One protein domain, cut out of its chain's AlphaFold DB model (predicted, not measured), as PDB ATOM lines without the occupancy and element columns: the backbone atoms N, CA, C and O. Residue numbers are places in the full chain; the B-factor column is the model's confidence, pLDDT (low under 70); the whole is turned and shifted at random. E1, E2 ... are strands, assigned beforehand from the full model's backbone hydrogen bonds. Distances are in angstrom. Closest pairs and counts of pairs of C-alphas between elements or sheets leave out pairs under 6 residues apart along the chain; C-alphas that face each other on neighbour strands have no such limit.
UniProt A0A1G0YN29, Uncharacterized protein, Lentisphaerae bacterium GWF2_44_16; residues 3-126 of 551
ATOM      1  N   ILE A   3      -1.859 -12.030  91.091       84.38
ATOM      2  CA  ILE A   3      -2.038 -10.761  91.789       84.38
ATOM      3  C   ILE A   3      -2.009 -11.064  93.279       84.38
ATOM      4  O   ILE A   3      -2.921 -11.713  93.785       84.38
ATOM      5  N   LEU A   4      -0.996 -10.560  93.976       85.88
ATOM      6  CA  LEU A   4      -0.994 -10.520  95.431       85.88
ATOM      7  C   LEU A   4      -1.763  -9.286  95.880       85.88
ATOM      8  O   LEU A   4      -1.433  -8.160  95.499       85.88
ATOM      9  N   ARG A   5      -2.813  -9.510  96.663       87.88
ATOM     10  CA  ARG A   5      -3.616  -8.450  97.272       87.88
ATOM     11  C   ARG A   5      -3.142  -8.259  98.701       87.88
ATOM     12  O   ARG A   5      -3.094  -9.215  99.463       87.88
ATOM     13  N   LEU A   6      -2.801  -7.025  99.035       87.31
ATOM     14  CA  LEU A   6      -2.330  -6.626 100.350       87.31
ATOM     15  C   LEU A   6      -3.412  -5.747 100.972       87.31
ATOM     16  O   LEU A   6      -3.847  -4.772 100.351       87.31
ATOM     17  N   ASN A   7      -3.861  -6.105 102.171       87.75
ATOM     18  CA  ASN A   7      -4.788  -5.277 102.928       87.75
ATOM     19  C   ASN A   7      -4.050  -4.018 103.418       87.75
ATOM     20  O   ASN A   7      -3.111  -4.147 104.200       87.75
ATOM     21  N   PRO A   8      -4.414  -2.802 102.973       89.69
ATOM     22  CA  PRO A   8      -3.624  -1.618 103.288       89.69
ATOM     23  C   PRO A   8      -3.536  -1.296 104.779       89.69
ATOM     24  O   PRO A   8      -2.519  -0.752 105.209       89.69
ATOM     25  N   GLU A   9      -4.559  -1.642 105.559       87.69
ATOM     26  CA  GLU A   9      -4.593  -1.394 107.005       87.69
ATOM     27  C   GLU A   9      -3.523  -2.181 107.767       87.69
ATOM     28  O   GLU A   9      -3.021  -1.700 108.778       87.69
ATOM     29  N   ASP A  10      -3.108  -3.336 107.244       86.62
ATOM     30  CA  ASP A  10      -2.095  -4.177 107.884       86.62
ATOM     31  C   ASP A  10      -0.665  -3.664 107.664       86.62
ATOM     32  O   ASP A  10       0.253  -4.099 108.350       86.62
ATOM     33  N   TYR A  11      -0.445  -2.754 106.710       89.00
ATOM     34  CA  TYR A  11       0.902  -2.383 106.242       89.00
ATOM     35  C   TYR A  11       1.165  -0.875 106.243       89.00
ATOM     36  O   TYR A  11       2.316  -0.437 106.117       89.00
ATOM     37  N   THR A  12       0.115  -0.067 106.394       90.88
ATOM     38  CA  THR A  12       0.206   1.395 106.399       90.88
ATOM     39  C   THR A  12       0.333   1.928 107.821       90.88
ATOM     40  O   THR A  12      -0.413   1.531 108.707       90.88
ATOM     41  N   THR A  13       1.236   2.880 108.039       90.38
ATOM     42  CA  THR A  13       1.295   3.647 109.289       90.38
ATOM     43  C   THR A  13       1.712   5.093 109.038       90.38
ATOM     44  O   THR A  13       2.270   5.421 107.987       90.38
ATOM     45  N   LYS A  14       1.477   5.962 110.022       91.25
ATOM     46  CA  LYS A  14       2.103   7.284 110.089       91.25
ATOM     47  C   LYS A  14       3.315   7.212 111.006       91.25
ATOM     48  O   LYS A  14       3.227   6.691 112.114       91.25
ATOM     49  N   LEU A  15       4.433   7.762 110.549       91.50
ATOM     50  CA  LEU A  15       5.634   7.917 111.365       91.50
ATOM     51  C   LEU A  15       5.773   9.374 111.833       91.50
ATOM     52  O   LEU A  15       5.191  10.274 111.215       91.50
ATOM     53  N   PRO A  16       6.536   9.630 112.910       93.06
ATOM     54  CA  PRO A  16       6.864  10.989 113.326       93.06
ATOM     55  C   PRO A  16       7.524  11.810 112.207       93.06
ATOM     56  O   PRO A  16       8.286  11.272 111.400       93.06
ATOM     57  N   ARG A  17       7.295  13.129 112.182       91.62
ATOM     58  CA  ARG A  17       7.891  14.070 111.207       91.62
ATOM     59  C   ARG A  17       9.421  14.017 111.174       91.62
ATOM     60  O   ARG A  17      10.016  14.283 110.127       91.62
ATOM     61  N   ALA A  18      10.058  13.618 112.272       91.81
ATOM     62  CA  ALA A  18      11.498  13.387 112.353       91.81
ATOM     63  C   ALA A  18      12.024  12.363 111.322       91.81
ATOM     64  O   ALA A  18      13.169  12.476 110.888       91.81
ATOM     65  N   TYR A  19      11.197  11.419 110.852       91.44
ATOM     66  CA  TYR A  19      11.558  10.469 109.783       91.44
ATOM     67  C   TYR A  19      11.590  11.097 108.376       91.44
ATOM     68  O   TYR A  19      12.072  10.481 107.422       91.44
ATOM     69  N   TYR A  20      11.075  12.320 108.229       88.75
ATOM     70  CA  TYR A  20      10.861  12.990 106.941       88.75
ATOM     71  C   TYR A  20      11.564  14.346 106.820       88.75
ATOM     72  O   TYR A  20      11.555  14.939 105.744       88.75
ATOM     73  N   SER A  21      12.156  14.841 107.905       86.25
ATOM     74  CA  SER A  21      12.849  16.129 107.975       86.25
ATOM     75  C   SER A  21      14.107  16.008 108.831       86.25
ATOM     76  O   SER A  21      14.280  15.001 109.513       86.25
ATOM     77  N   ASP A  22      14.954  17.039 108.844       82.88
ATOM     78  CA  ASP A  22      16.130  17.107 109.727       82.88
ATOM     79  C   ASP A  22      15.781  17.524 111.168       82.88
ATOM     80  O   ASP A  22      16.610  17.414 112.072       82.88
ATOM     81  N   SER A  23      14.546  17.980 111.402       86.38
ATOM     82  CA  SER A  23      14.066  18.353 112.734       86.38
ATOM     83  C   SER A  23      13.811  17.121 113.610       86.38
ATOM     84  O   SER A  23      13.558  16.025 113.109       86.38
ATOM     85  N   LEU A  24      13.849  17.297 114.932       89.50
ATOM     86  CA  LEU A  24      13.388  16.297 115.905       89.50
ATOM     87  C   LEU A  24      11.932  16.546 116.322       89.50
ATOM     88  O   LEU A  24      11.564  16.388 117.487       89.50
ATOM     89  N   ASP A  25      11.099  16.970 115.372       88.38
ATOM     90  CA  ASP A  25       9.659  17.047 115.581       88.38
ATOM     91  C   ASP A  25       9.071  15.630 115.633       88.38
ATOM     92  O   ASP A  25       9.079  14.894 114.641       88.38
ATOM     93  N   MET A  26       8.595  15.245 116.817       90.44
ATOM     94  CA  MET A  26       8.020  13.924 117.056       90.44
ATOM     95  C   MET A  26       6.495  13.888 116.925       90.44
ATOM     96  O   MET A  26       5.886  12.854 117.200       90.44
ATOM     97  N   GLU A  27       5.865  14.978 116.481       89.81
ATOM     98  CA  GLU A  27       4.478  14.926 116.024       89.81
ATOM     99  C   GLU A  27       4.359  13.982 114.818       89.81
ATOM    100  O   GLU A  27       5.274  13.868 113.996       89.81
ATOM    101  N   LEU A  28       3.224  13.286 114.700       84.56
ATOM    102  CA  LEU A  28       2.964  12.442 113.536       84.56
ATOM    103  C   LEU A  28       2.963  13.288 112.264       84.56
ATOM    104  O   LEU A  28       2.434  14.401 112.236       84.56
ATOM    105  N   ALA A  29       3.538  12.747 111.190       83.44
ATOM    106  CA  ALA A  29       3.544  13.437 109.914       83.44
ATOM    107  C   ALA A  29       2.115  13.694 109.417       83.44
ATOM    108  O   ALA A  29       1.293  12.782 109.268       83.44
ATOM    109  N   GLU A  30       1.829  14.964 109.141       83.62
ATOM    110  CA  GLU A  30       0.614  15.346 108.439       83.62
ATOM    111  C   GLU A  30       0.763  14.943 106.977       83.62
ATOM    112  O   GLU A  30       1.796  15.177 106.350       83.62
ATOM    113  N   ASN A  31      -0.267  14.288 106.453       88.31
ATOM    114  CA  ASN A  31      -0.368  13.857 105.065       88.31
ATOM    115  C   ASN A  31       0.763  12.969 104.517       88.31
ATOM    116  O   ASN A  31       0.843  12.808 103.301       88.31
ATOM    117  N   ILE A  32       1.619  12.375 105.357       92.81
ATOM    118  CA  ILE A  32       2.605  11.378 104.921       92.81
ATOM    119  C   ILE A  32       2.297  10.036 105.581       92.81
ATOM    120  O   ILE A  32       2.205   9.939 106.804       92.81
ATOM    121  N   TRP A  33       2.161   8.999 104.760       93.00
ATOM    122  CA  TRP A  33       1.973   7.616 105.189       93.00
ATOM    123  C   TRP A  33       3.119   6.762 104.676       93.00
ATOM    124  O   TRP A  33       3.525   6.905 103.525       93.00
ATOM    125  N   ASN A  34       3.597   5.838 105.499       93.44
ATOM    126  CA  ASN A  34       4.517   4.798 105.070       93.44
ATOM    127  C   ASN A  34       3.747   3.488 104.883       93.44
ATOM    128  O   ASN A  34       3.024   3.060 105.781       93.44
ATOM    129  N   PHE A  35       3.927   2.844 103.738       93.06
ATOM    130  CA  PHE A  35       3.459   1.490 103.473       93.06
ATOM    131  C   PHE A  35       4.665   0.559 103.450       93.06
ATOM    132  O   PHE A  35       5.624   0.823 102.724       93.06
ATOM    133  N   GLU A  36       4.612  -0.532 104.209       91.19
ATOM    134  CA  GLU A  36       5.711  -1.489 104.270       91.19
ATOM    135  C   GLU A  36       5.234  -2.927 104.423       91.19
ATOM    136  O   GLU A  36       4.402  -3.231 105.274       91.19
ATOM    137  N   VAL A  37       5.833  -3.814 103.635       87.94
ATOM    138  CA  VAL A  37       5.672  -5.265 103.697       87.94
ATOM    139  C   VAL A  37       7.056  -5.897 103.749       87.94
ATOM    140  O   VAL A  37       7.886  -5.623 102.881       87.94
ATOM    141  N   ASN A  38       7.288  -6.762 104.735       85.81
ATOM    142  CA  ASN A  38       8.515  -7.543 104.887       85.81
ATOM    143  C   ASN A  38       8.208  -9.044 104.750       85.81
ATOM    144  O   ASN A  38       7.112  -9.482 105.085       85.81
ATOM    145  N   GLY A  39       9.161  -9.837 104.264       81.31
ATOM    146  CA  GLY A  39       9.031 -11.288 104.126       81.31
ATOM    147  C   GLY A  39       8.347 -11.742 102.837       81.31
ATOM    148  O   GLY A  39       7.881 -12.878 102.769       81.31
ATOM    149  N   LEU A  40       8.281 -10.885 101.813       83.88
ATOM    150  CA  LEU A  40       7.757 -11.256 100.496       83.88
ATOM    151  C   LEU A  40       8.469 -12.507  99.945       83.88
ATOM    152  O   LEU A  40       9.662 -12.696 100.181       83.88
ATOM    153  N   PRO A  41       7.774 -13.383  99.205       77.12
ATOM    154  CA  PRO A  41       8.325 -14.688  98.837       77.12
ATOM    155  C   PRO A  41       9.534 -14.598  97.892       77.12
ATOM    156  O   PRO A  41      10.474 -15.382  98.041       77.12
ATOM    157  N   GLU A  42       9.546 -13.633  96.966       82.06
ATOM    158  CA  GLU A  42      10.590 -13.496  95.945       82.06
ATOM    159  C   GLU A  42      10.989 -12.037  95.687       82.06
ATOM    160  O   GLU A  42      10.156 -11.126  95.687       82.06
ATOM    161  N   ASP A  43      12.274 -11.837  95.401       85.44
ATOM    162  CA  ASP A  43      12.808 -10.582  94.873       85.44
ATOM    163  C   ASP A  43      12.517 -10.467  93.372       85.44
ATOM    164  O   ASP A  43      12.334 -11.466  92.677       85.44
ATOM    165  N   GLY A  44      12.478  -9.244  92.842       87.88
ATOM    166  CA  GLY A  44      12.268  -9.028  91.413       87.88
ATOM    167  C   GLY A  44      11.548  -7.733  91.068       87.88
ATOM    168  O   GLY A  44      11.387  -6.839  91.897       87.88
ATOM    169  N   ASN A  45      11.116  -7.633  89.812       89.88
ATOM    170  CA  ASN A  45      10.368  -6.485  89.306       89.88
ATOM    171  C   ASN A  45       8.868  -6.781  89.309       89.88
ATOM    172  O   ASN A  45       8.417  -7.781  88.751       89.88
ATOM    173  N   TYR A  46       8.103  -5.873  89.902       90.44
ATOM    174  CA  TYR A  46       6.664  -5.979  90.098       90.44
ATOM    175  C   TYR A  46       5.969  -4.718  89.593       90.44
ATOM    176  O   TYR A  46       6.545  -3.630  89.596       90.44
ATOM    177  N   ASN A  47       4.696  -4.852  89.227       92.19
ATOM    178  CA  ASN A  47       3.821  -3.697  89.034       92.19
ATOM    179  C   ASN A  47       2.976  -3.504  90.292       92.19
ATOM    180  O   ASN A  47       2.126  -4.343  90.613       92.19
ATOM    181  N   LEU A  48       3.228  -2.404  91.000       93.88
ATOM    182  CA  LEU A  48       2.457  -1.960  92.151       93.88
ATOM    183  C   LEU A  48       1.248  -1.169  91.662       93.88
ATOM    184  O   LEU A  48       1.399  -0.174  90.957       93.88
ATOM    185  N   ARG A  49       0.051  -1.591  92.066       95.25
ATOM    186  CA  ARG A  49      -1.180  -0.823  91.865       95.25
ATOM    187  C   ARG A  49      -1.701  -0.332  93.201       95.25
ATOM    188  O   ARG A  49      -1.858  -1.120  94.134       95.25
ATOM    189  N   LEU A  50      -1.997   0.958  93.252       95.44
ATOM    190  CA  LEU A  50      -2.543   1.653  94.408       95.44
ATOM    191  C   LEU A  50      -3.944   2.140  94.061       95.44
ATOM    192  O   LEU A  50      -4.121   2.856  93.073       95.44
ATOM    193  N   LYS A  51      -4.929   1.770  94.876       95.00
ATOM    194  CA  LYS A  51      -6.296   2.275  94.781       95.00
ATOM    195  C   LYS A  51      -6.579   3.149  95.994       95.00
ATOM    196  O   LYS A  51      -6.550   2.660  97.121       95.00
ATOM    197  N   PHE A  52      -6.859   4.427  95.779       92.88
ATOM    198  CA  PHE A  52      -7.129   5.380  96.857       92.88
ATOM    199  C   PHE A  52      -8.554   5.214  97.416       92.88
ATOM    200  O   PHE A  52      -9.445   4.730  96.718       92.88
ATOM    201  N   ILE A  53      -8.779   5.558  98.692       88.69
ATOM    202  CA  ILE A  53     -10.126   5.513  99.313       88.69
ATOM    203  C   ILE A  53     -11.012   6.656  98.798       88.69
ATOM    204  O   ILE A  53     -12.223   6.499  98.653       88.69
ATOM    205  N   LYS A  54     -10.409   7.818  98.532       83.69
ATOM    206  CA  LYS A  54     -11.095   9.047  98.120       83.69
ATOM    207  C   LYS A  54     -10.559   9.540  96.776       83.69
ATOM    208  O   LYS A  54      -9.519   9.089  96.298       83.69
ATOM    209  N   ASN A  55     -11.272  10.491  96.173       79.81
ATOM    210  CA  ASN A  55     -10.747  11.265  95.051       79.81
ATOM    211  C   ASN A  55      -9.590  12.135  95.551       79.81
ATOM    212  O   ASN A  55      -9.822  13.203  96.107       79.81
ATOM    213  N   ILE A  56      -8.370  11.640  95.373       83.19
ATOM    214  CA  ILE A  56      -7.137  12.388  95.609       83.19
ATOM    215  C   ILE A  56      -6.801  13.160  94.336       83.19
ATOM    216  O   ILE A  56      -6.754  12.568  93.253       83.19
ATOM    217  N   SER A  57      -6.607  14.472  94.468       77.31
ATOM    218  CA  SER A  57      -6.298  15.368  93.354       77.31
ATOM    219  C   SER A  57      -4.829  15.265  92.944       77.31
ATOM    220  O   SER A  57      -4.518  15.278  91.755       77.31
ATOM    221  N   SER A  58      -3.934  15.095  93.923       86.38
ATOM    222  CA  SER A  58      -2.506  14.878  93.706       86.38
ATOM    223  C   SER A  58      -1.842  14.176  94.896       86.38
ATOM    224  O   SER A  58      -2.221  14.358  96.057       86.38
ATOM    225  N   ALA A  59      -0.841  13.355  94.591       92.56
ATOM    226  CA  ALA A  59       0.002  12.694  95.577       92.56
ATOM    227  C   ALA A  59       1.438  12.610  95.061       92.56
ATOM    228  O   ALA A  59       1.679  12.614  93.854       92.56
ATOM    229  N   GLU A  60       2.379  12.462  95.980       94.38
ATOM    230  CA  GLU A  60       3.770  12.158  95.685       94.38
ATOM    231  C   GLU A  60       4.152  10.830  96.338       94.38
ATOM    232  O   GLU A  60       3.665  10.487  97.417       94.38
ATOM    233  N   ILE A  61       5.055  10.091  95.704       94.25
ATOM    234  CA  ILE A  61       5.597   8.839  96.227       94.25
ATOM    235  C   ILE A  61       7.108   8.935  96.393       94.25
ATOM    236  O   ILE A  61       7.806   9.514  95.563       94.25
ATOM    237  N   ARG A  62       7.621   8.317  97.455       92.50
ATOM    238  CA  ARG A  62       9.046   8.105  97.691       92.50
ATOM    239  C   ARG A  62       9.316   6.616  97.892       92.50
ATOM    240  O   ARG A  62       8.760   6.002  98.794       92.50
ATOM    241  N   ILE A  63      10.205   6.047  97.079       87.50
ATOM    242  CA  ILE A  63      10.619   4.634  97.148       87.50
ATOM    243  C   ILE A  63      12.127   4.570  97.418       87.50
ATOM    244  O   ILE A  63      12.886   5.235  96.710       87.50
ATOM    245  N   LYS A  64      12.560   3.742  98.384       70.81
ATOM    246  CA  LYS A  64      13.984   3.481  98.708       70.81
ATOM    247  C   LYS A  64      14.816   4.764  98.888       70.81
ATOM    248  O   LYS A  64      15.816   4.958  98.201       70.81
ATOM    249  N   ASP A  65      14.350   5.662  99.758       65.12
ATOM    250  CA  ASP A  65      15.050   6.897 100.163       65.12
ATOM    251  C   ASP A  65      15.410   7.878  99.030       65.12
ATOM    252  O   ASP A  65      16.272   8.743  99.176       65.12
ATOM    253  N   LYS A  66      14.701   7.793  97.899       74.12
ATOM    254  CA  LYS A  66      14.748   8.802  96.832       74.12
ATOM    255  C   LYS A  66      13.977  10.069  97.220       74.12
ATOM    256  O   LYS A  66      13.297  10.125  98.239       74.12
ATOM    257  N   ASN A  67      14.043  11.099  96.384       85.50
ATOM    258  CA  ASN A  67      13.146  12.244  96.524       85.50
ATOM    259  C   ASN A  67      11.688  11.826  96.274       85.50
ATOM    260  O   ASN A  67      11.431  10.848  95.567       85.50
ATOM    261  N   PHE A  68      10.748  12.582  96.843       91.19
ATOM    262  CA  PHE A  68       9.343  12.476  96.469       91.19
ATOM    263  C   PHE A  68       9.180  12.829  94.986       91.19
ATOM    264  O   PHE A  68       9.761  13.801  94.503       91.19
ATOM    265  N   THR A  69       8.419  12.010  94.268       92.81
ATOM    266  CA  THR A  69       8.084  12.204  92.855       92.81
ATOM    267  C   THR A  69       6.575  12.215  92.690       92.81
ATOM    268  O   THR A  69       5.892  11.399  93.311       92.81
ATOM    269  N   GLU A  70       6.061  13.095  91.834       93.50
ATOM    270  CA  GLU A  70       4.632  13.185  91.538       93.50
ATOM    271  C   GLU A  70       4.069  11.845  91.039       93.50
ATOM    272  O   GLU A  70       4.671  11.157  90.209       93.50
ATOM    273  N   LEU A  71       2.899  11.476  91.558       92.56
ATOM    274  CA  LEU A  71       2.201  10.251  91.207       92.56
ATOM    275  C   LEU A  71       1.049  10.543  90.243       92.56
ATOM    276  O   LEU A  71       0.112  11.269  90.565       92.56
ATOM    277  N   ILE A  72       1.070   9.899  89.074       90.94
ATOM    278  CA  ILE A  72      -0.013  10.016  88.090       90.94
ATOM    279  C   ILE A  72      -1.214   9.181  88.554       90.94
ATOM    280  O   ILE A  72      -1.197   7.950  88.470       90.94
ATOM    281  N   ILE A  73      -2.281   9.852  88.993       90.38
ATOM    282  CA  ILE A  73      -3.524   9.220  89.453       90.38
ATOM    283  C   ILE A  73      -4.601   9.335  88.368       90.38
ATOM    284  O   ILE A  73      -4.969  10.425  87.936       90.38
ATOM    285  N   LYS A  74      -5.163   8.200  87.940       88.62
ATOM    286  CA  LYS A  74      -6.285   8.134  86.989       88.62
ATOM    287  C   LYS A  74      -7.455   7.403  87.628       88.62
ATOM    288  O   LYS A  74      -7.344   6.225  87.955       88.62
ATOM    289  N   LYS A  75      -8.595   8.086  87.785       87.25
ATOM    290  CA  LYS A  75      -9.813   7.519  88.403       87.25
ATOM    291  C   LYS A  75      -9.501   6.804  89.734       87.25
ATOM    292  O   LYS A  75      -9.859   5.643  89.895       87.25
ATOM    293  N   GLN A  76      -8.779   7.473  90.642       89.25
ATOM    294  CA  GLN A  76      -8.326   6.943  91.946       89.25
ATOM    295  C   GLN A  76      -7.327   5.773  91.900       89.25
ATOM    296  O   GLN A  76      -7.087   5.139  92.927       89.25
ATOM    297  N   ASN A  77      -6.747   5.460  90.742       92.56
ATOM    298  CA  ASN A  77      -5.761   4.392  90.610       92.56
ATOM    299  C   ASN A  77      -4.417   4.958  90.163       92.56
ATOM    300  O   ASN A  77      -4.368   5.850  89.314       92.56
ATOM    301  N   ALA A  78      -3.340   4.399  90.700       93.88
ATOM    302  CA  ALA A  78      -1.985   4.632  90.229       93.88
ATOM    303  C   ALA A  78      -1.267   3.296  90.021       93.88
ATOM    304  O   ALA A  78      -1.471   2.353  90.787       93.88
ATOM    305  N   GLU A  79      -0.433   3.220  88.986       93.94
ATOM    306  CA  GLU A  79       0.396   2.051  88.688       93.94
ATOM    307  C   GLU A  79       1.860   2.468  88.597       93.94
ATOM    308  O   GLU A  79       2.186   3.457  87.940       93.94
ATOM    309  N   ILE A  80       2.736   1.722  89.269       92.75
ATOM    310  CA  ILE A  80       4.148   2.071  89.413       92.75
ATOM    311  C   ILE A  80       4.988   0.795  89.293       92.75
ATOM    312  O   ILE A  80       4.729  -0.168  90.021       92.75
ATOM    313  N   PRO A  81       6.004   0.756  88.415       91.50
ATOM    314  CA  PRO A  81       6.970  -0.330  88.423       91.50
ATOM    315  C   PRO A  81       7.856  -0.221  89.669       91.50
ATOM    316  O   PRO A  81       8.414   0.838  89.963       91.50
ATOM    317  N   VAL A  82       8.006  -1.324  90.399       90.69
ATOM    318  CA  VAL A  82       8.833  -1.396  91.607       90.69
ATOM    319  C   VAL A  82       9.764  -2.600  91.553       90.69
ATOM    320  O   VAL A  82       9.404  -3.661  91.051       90.69
ATOM    321  N   SER A  83      10.967  -2.436  92.093       88.94
ATOM    322  CA  SER A  83      11.913  -3.531  92.309       88.94
ATOM    323  C   SER A  83      11.905  -3.882  93.793       88.94
ATOM    324  O   SER A  83      12.200  -3.030  94.636       88.94
ATOM    325  N   ILE A  84      11.560  -5.123  94.104       87.19
ATOM    326  CA  ILE A  84      11.596  -5.697  95.447       87.19
ATOM    327  C   ILE A  84      12.944  -6.390  95.591       87.19
ATOM    328  O   ILE A  84      13.285  -7.249  94.782       87.19
ATOM    329  N   ASN A  85      13.702  -5.968  96.598       84.38
ATOM    330  CA  ASN A  85      14.981  -6.567  96.961       84.38
ATOM    331  C   ASN A  85      14.904  -6.953  98.433       84.38
ATOM    332  O   ASN A  85      14.290  -6.231  99.222       84.38
ATOM    333  N   ASN A  86      15.565  -8.043  98.802       84.25
ATOM    334  CA  ASN A  86      15.610  -8.551 100.165       84.25
ATOM    335  C   ASN A  86      14.239  -8.797 100.797       84.25
ATOM    336  O   ASN A  86      14.100  -8.730 102.016       84.25
ATOM    337  N   ARG A  87      13.242  -9.130  99.974       86.00
ATOM    338  CA  ARG A  87      11.884  -9.488 100.388       86.00
ATOM    339  C   ARG A  87      11.116  -8.349 101.063       86.00
ATOM    340  O   ARG A  87      10.135  -8.610 101.759       86.00
ATOM    341  N   ILE A  88      11.529  -7.099 100.838       87.56
ATOM    342  CA  ILE A  88      10.900  -5.906 101.415       87.56
ATOM    343  C   ILE A  88      10.358  -4.991 100.314       87.56
ATOM    344  O   ILE A  88      11.053  -4.634  99.358       87.56
ATOM    345  N   LEU A  89       9.109  -4.564 100.487       89.44
ATOM    346  CA  LEU A  89       8.511  -3.435  99.786       89.44
ATOM    347  C   LEU A  89       8.229  -2.339 100.809       89.44
ATOM    348  O   LEU A  89       7.418  -2.549 101.700       89.44
ATOM    349  N   SER A  90       8.845  -1.171 100.653       90.88
ATOM    350  CA  SER A  90       8.613  -0.017 101.524       90.88
ATOM    351  C   SER A  90       8.592   1.271 100.707       90.88
ATOM    352  O   SER A  90       9.447   1.476  99.835       90.88
ATOM    353  N   PHE A  91       7.597   2.120 100.946       93.44
ATOM    354  CA  PHE A  91       7.476   3.427 100.306       93.44
ATOM    355  C   PHE A  91       6.680   4.410 101.168       93.44
ATOM    356  O   PHE A  91       5.813   4.020 101.946       93.44
ATOM    357  N   ASP A  92       6.950   5.699 100.983       94.44
ATOM    358  CA  ASP A  92       6.171   6.780 101.578       94.44
ATOM    359  C   ASP A  92       5.271   7.432 100.535       94.44
ATOM    360  O   ASP A  92       5.653   7.587  99.373       94.44
ATOM    361  N   ILE A  93       4.092   7.864 100.964       94.44
ATOM    362  CA  ILE A  93       3.132   8.616 100.162       94.44
ATOM    363  C   ILE A  93       2.838   9.912 100.869       94.44
ATOM    364  O   ILE A  93       2.395   9.894 102.016       94.44
ATOM    365  N   ARG A  94       3.029  11.017 100.156       93.56
ATOM    366  CA  ARG A  94       2.565  12.331 100.573       93.56
ATOM    367  C   ARG A  94       1.293  12.672  99.811       93.56
ATOM    368  O   ARG A  94       1.287  12.636  98.584       93.56
ATOM    369  N   LEU A  95       0.225  13.008 100.522       92.19
ATOM    370  CA  LEU A  95      -0.961  13.605  99.915       92.19
ATOM    371  C   LEU A  95      -0.833  15.127  99.979       92.19
ATOM    372  O   LEU A  95      -0.479  15.677 101.020       92.19
ATOM    373  N   ASN A  96      -1.120  15.810  98.876       83.94
ATOM    374  CA  ASN A  96      -1.123  17.279  98.864       83.94
ATOM    375  C   ASN A  96      -2.470  17.851  99.326       83.94
ATOM    376  O   ASN A  96      -2.563  19.021  99.689       83.94
ATOM    377  N   ASP A  97      -3.505  17.013  99.338       78.50
ATOM    378  CA  ASP A  97      -4.809  17.346  99.888       78.50
ATOM    379  C   ASP A  97      -4.825  17.033 101.392       78.50
ATOM    380  O   ASP A  97      -4.410  15.948 101.805       78.50
ATOM    381  N   ASN A  98      -5.373  17.939 102.211       68.25
ATOM    382  CA  ASN A  98      -5.702  17.662 103.616       68.25
ATOM    383  C   ASN A  98      -6.914  16.718 103.688       68.25
ATOM    384  O   ASN A  98      -8.037  17.125 103.991       68.25
ATOM    385  N   ALA A  99      -6.698  15.451 103.348       68.00
ATOM    386  CA  ALA A  99      -7.711  14.414 103.395       68.00
ATOM    387  C   ALA A  99      -7.561  13.597 104.684       68.00
ATOM    388  O   ALA A  99      -6.554  12.922 104.895       68.00
ATOM    389  N   ASP A 100      -8.593  13.609 105.530       75.06
ATOM    390  CA  ASP A 100      -8.699  12.622 106.603       75.06
ATOM    391  C   ASP A 100      -8.966  11.241 105.983       75.06
ATOM    392  O   ASP A 100     -10.039  10.984 105.420       75.06
ATOM    393  N   CYS A 101      -7.950  10.384 106.021       77.69
ATOM    394  CA  CYS A 101      -7.958   9.042 105.447       77.69
ATOM    395  C   CYS A 101      -8.043   7.936 106.512       77.69
ATOM    396  O   CYS A 101      -7.900   6.769 106.165       77.69
ATOM    397  N   GLY A 102      -8.263   8.263 107.790       83.75
ATOM    398  CA  GLY A 102      -8.266   7.253 108.852       83.75
ATOM    399  C   GLY A 102      -6.949   6.461 108.918       83.75
ATOM    400  O   GLY A 102      -5.869   7.053 109.001       83.75
ATOM    401  N   SER A 103      -7.043   5.127 108.875       82.94
ATOM    402  CA  SER A 103      -5.931   4.165 109.004       82.94
ATOM    403  C   SER A 103      -5.006   4.099 107.778       82.94
ATOM    404  O   SER A 103      -3.815   3.826 107.920       82.94
ATOM    405  N   SER A 104      -5.511   4.366 106.567       89.75
ATOM    406  CA  SER A 104      -4.736   4.262 105.321       89.75
ATOM    407  C   SER A 104      -5.318   5.147 104.211       89.75
ATOM    408  O   SER A 104      -6.534   5.268 104.104       89.75
ATOM    409  N   PRO A 105      -4.504   5.732 103.310       92.12
ATOM    410  CA  PRO A 105      -5.026   6.442 102.142       92.12
ATOM    411  C   PRO A 105      -5.561   5.493 101.053       92.12
ATOM    412  O   PRO A 105      -6.142   5.954 100.062       92.12
ATOM    413  N   PHE A 106      -5.390   4.177 101.214       93.75
ATOM    414  CA  PHE A 106      -5.677   3.177 100.193       93.75
ATOM    415  C   PHE A 106      -6.867   2.281 100.535       93.75
ATOM    416  O   PHE A 106      -6.974   1.760 101.637       93.75
ATOM    417  N   SER A 107      -7.731   2.043  99.546       92.19
ATOM    418  CA  SER A 107      -8.765   0.999  99.589       92.19
ATOM    419  C   SER A 107      -8.261  -0.342  99.046       92.19
ATOM    420  O   SER A 107      -8.933  -1.360  99.185       92.19
ATOM    421  N   GLY A 108      -7.090  -0.359  98.404       91.88
ATOM    422  CA  GLY A 108      -6.445  -1.588  97.964       91.88
ATOM    423  C   GLY A 108      -5.024  -1.359  97.468       91.88
ATOM    424  O   GLY A 108      -4.746  -0.380  96.774       91.88
ATOM    425  N   VAL A 109      -4.139  -2.298  97.799       93.25
ATOM    426  CA  VAL A 109      -2.776  -2.362  97.275       93.25
ATOM    427  C   VAL A 109      -2.576  -3.735  96.650       93.25
ATOM    428  O   VAL A 109      -2.875  -4.758  97.266       93.25
ATOM    429  N   THR A 110      -2.099  -3.779  95.406       92.12
ATOM    430  CA  THR A 110      -1.842  -5.054  94.731       92.12
ATOM    431  C   THR A 110      -0.495  -5.073  94.039       92.12
ATOM    432  O   THR A 110      -0.140  -4.115  93.354       92.12
ATOM    433  N   LEU A 111       0.196  -6.201  94.144       89.69
ATOM    434  CA  LEU A 111       1.405  -6.500  93.391       89.69
ATOM    435  C   LEU A 111       1.081  -7.520  92.309       89.69
ATOM    436  O   LEU A 111       0.540  -8.588  92.587       89.69
ATOM    437  N   SER A 112       1.402  -7.184  91.063       87.00
ATOM    438  CA  SER A 112       1.250  -8.105  89.936       87.00
ATOM    439  C   SER A 112       2.604  -8.707  89.581       87.00
ATOM    440  O   SER A 112       3.550  -7.963  89.312       87.00
ATOM    441  N   ALA A 113       2.675 -10.040  89.579       70.06
ATOM    442  CA  ALA A 113       3.895 -10.806  89.354       70.06
ATOM    443  C   ALA A 113       3.674 -11.944  88.336       70.06
ATOM    444  O   ALA A 113       2.536 -12.396  88.127       70.06
ATOM    445  N   PRO A 114       4.747 -12.438  87.697       58.28
ATOM    446  CA  PRO A 114       4.676 -13.605  86.824       58.28
ATOM    447  C   PRO A 114       4.517 -14.943  87.577       58.28
ATOM    448  O   PRO A 114       4.174 -15.933  86.938       58.28
ATOM    449  N   VAL A 115       4.703 -14.986  88.903       56.78
ATOM    450  CA  VAL A 115       4.799 -16.227  89.704       56.78
ATOM    451  C   VAL A 115       3.609 -16.388  90.659       56.78
ATOM    452  O   VAL A 115       2.975 -15.404  91.032       56.78
ATOM    453  N   THR A 116       3.225 -17.621  91.012       53.81
ATOM    454  CA  THR A 116       2.111 -17.913  91.940       53.81
ATOM    455  C   THR A 116       2.508 -17.578  93.368       53.81
ATOM    456  O   THR A 116       3.308 -18.279  93.976       53.81
ATOM    457  N   LEU A 117       1.938 -16.500  93.901       55.03
ATOM    458  CA  LEU A 117       2.158 -16.068  95.275       55.03
ATOM    459  C   LEU A 117       1.198 -16.872  96.169       55.03
ATOM    460  O   LEU A 117      -0.014 -16.688  96.079       55.03
ATOM    461  N   GLN A 118       1.732 -17.815  96.957       53.00
ATOM    462  CA  GLN A 118       0.988 -18.459  98.052       53.00
ATOM    463  C   GLN A 118       0.525 -17.399  99.064       53.00
ATOM    464  O   GLN A 118       1.126 -16.326  99.141       53.00
ATOM    465  N   ASP A 119      -0.530 -17.705  99.827       52.62
ATOM    466  CA  ASP A 119      -1.119 -16.820 100.839       52.62
ATOM    467  C   ASP A 119      -0.042 -16.178 101.733       52.62
ATOM    468  O   ASP A 119       0.557 -16.811 102.605       52.62
ATOM    469  N   PHE A 120       0.215 -14.891 101.503       60.28
ATOM    470  CA  PHE A 120       1.092 -14.074 102.329       60.28
ATOM    471  C   PHE A 120       0.281 -13.593 103.538       60.28
ATOM    472  O   PHE A 120      -0.381 -12.560 103.489       60.28
ATOM    473  N   ALA A 121       0.264 -14.408 104.593       54.84
ATOM    474  CA  ALA A 121      -0.533 -14.194 105.803       54.84
ATOM    475  C   ALA A 121       0.214 -13.827 107.119       54.84
ATOM    476  O   ALA A 121      -0.486 -13.586 108.100       54.84
ATOM    477  N   PRO A 122       1.563 -13.774 107.247       62.16
ATOM    478  CA  PRO A 122       2.175 -13.689 108.581       62.16
ATOM    479  C   PRO A 122       2.594 -12.284 109.052       62.16
ATOM    480  O   PRO A 122       3.274 -12.195 110.073       62.16
ATOM    481  N   TYR A 123       2.275 -11.197 108.342       69.81
ATOM    482  CA  TYR A 123       2.773  -9.862 108.699       69.81
ATOM    483  C   TYR A 123       1.632  -8.854 108.862       69.81
ATOM    484  O   TYR A 123       0.954  -8.520 107.900       69.81
ATOM    485  N   THR A 124       1.461  -8.345 110.080       74.81
ATOM    486  CA  THR A 124       0.710  -7.116 110.361       74.81
ATOM    487  C   THR A 124       1.686  -6.154 111.007       74.81
ATOM    488  O   THR A 124       2.297  -6.452 112.038       74.81
ATOM    489  N   ARG A 125       1.852  -4.990 110.396       79.62
ATOM    490  CA  ARG A 125       2.755  -3.962 110.869       79.62
ATOM    491  C   ARG A 125       2.226  -3.346 112.157       79.62
ATOM    492  O   ARG A 125       1.126  -2.809 112.204       79.62
ATOM    493  N   GLN A 126       3.053  -3.367 113.196       81.56
ATOM    494  CA  GLN A 126       2.722  -2.795 114.499       81.56
ATOM    495  C   GLN A 126       3.933  -2.082 115.083       81.56
ATOM    496  O   GLN A 126       4.698  -2.676 115.833       81.56
TER     497      GLN A 126
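This is residues 3 to 126 of the 551 residues of an uncharacterized protein of Lentisphaerae bacterium GWF2_44_16 (UniProt A0A1G0YN29). Two twisted four-stranded sheets, E1 E8 E3 E6, strongly twisted, and E2 E7 E4 E5, only just strongly twisted with C-alphas up to 4.2 A off its best plane, stand askew and only partly face to face, close to each other at the edge strands E5 and E6, and most of the links pass from one sheet to the other. A long stretch, residues 7 to 31, runs from E1 to E2, where its residues 12 to 13 pair briefly with the edge strand E2; residues 114 to 126 follow the last strand as a tail. The printed part has 124 residues, with eight named strands in the order E1 to E8 along the chain and no named helix; both sheets are antiparallel. The class is all strand, though named strands hold only 52 of the 124 residues. The whole is compact, with a radius of gyration of the C-alphas of 14.2 A, and spans 41 by 32 by 25 A.

E1, residues 3 to 6, is 9.5 A long and begins at C-alpha 3 (-2.038, -10.761, 91.789). E2, residues 32 to 38, measures 19.8 A, and E3, residues 44 to 52, 24.8 A. E4, residues 59 to 63, is 13.4 A long, and E5, residues 69 to 71, 6.4 A. E6, residues 77 to 84, measures 20.7 A and bends by 55 degrees at residue 81. E7, residues 88 to 95, is 22.9 A long and begins at C-alpha 88 (10.900, -5.906, 101.415). E8, residues 106 to 113, measures 20.1 A and ends at C-alpha 113 (3.895, -10.806, 89.354).

In the first sheet E1 and E6 are the edge strands. E1 is antiparallel to E8 at 146 degrees, with N 4 and O 111 2.9 A apart, within hydrogen-bond range. E8 and E3 are antiparallel at 158 degrees, with N 49 and O 110 at 2.8 A. E3 and E6 are antiparallel at 153 degrees, with N 46 and O 82 at 2.8 A. In the second sheet E2 and E7 are antiparallel at 168 degrees, with N 37 and O 89 at 2.8 A. E7 and E4 are antiparallel at 154 degrees, with N 60 and O 94 at 2.8 A. E4 and E5 form a hairpin, with N 71 and O 59 at 2.8 A. Between the sheets, the closest C-alphas of E5 and E6, Leu 71 and Ala 78, are 7.1 A apart. E4 and E6 are only just apart, at 8.4 A, and E6 and E7 meet only through their link.

The C-alphas farthest apart, those of Ser 23 and Thr 116, are 43.5 A from each other. The printed part has no cut. The link from E1 to E2, with 25 residues, is long. Mean pLDDT of the printed part is 85.1; residue 65, residues 98 to 99 and residues 114 to 123 are under 70.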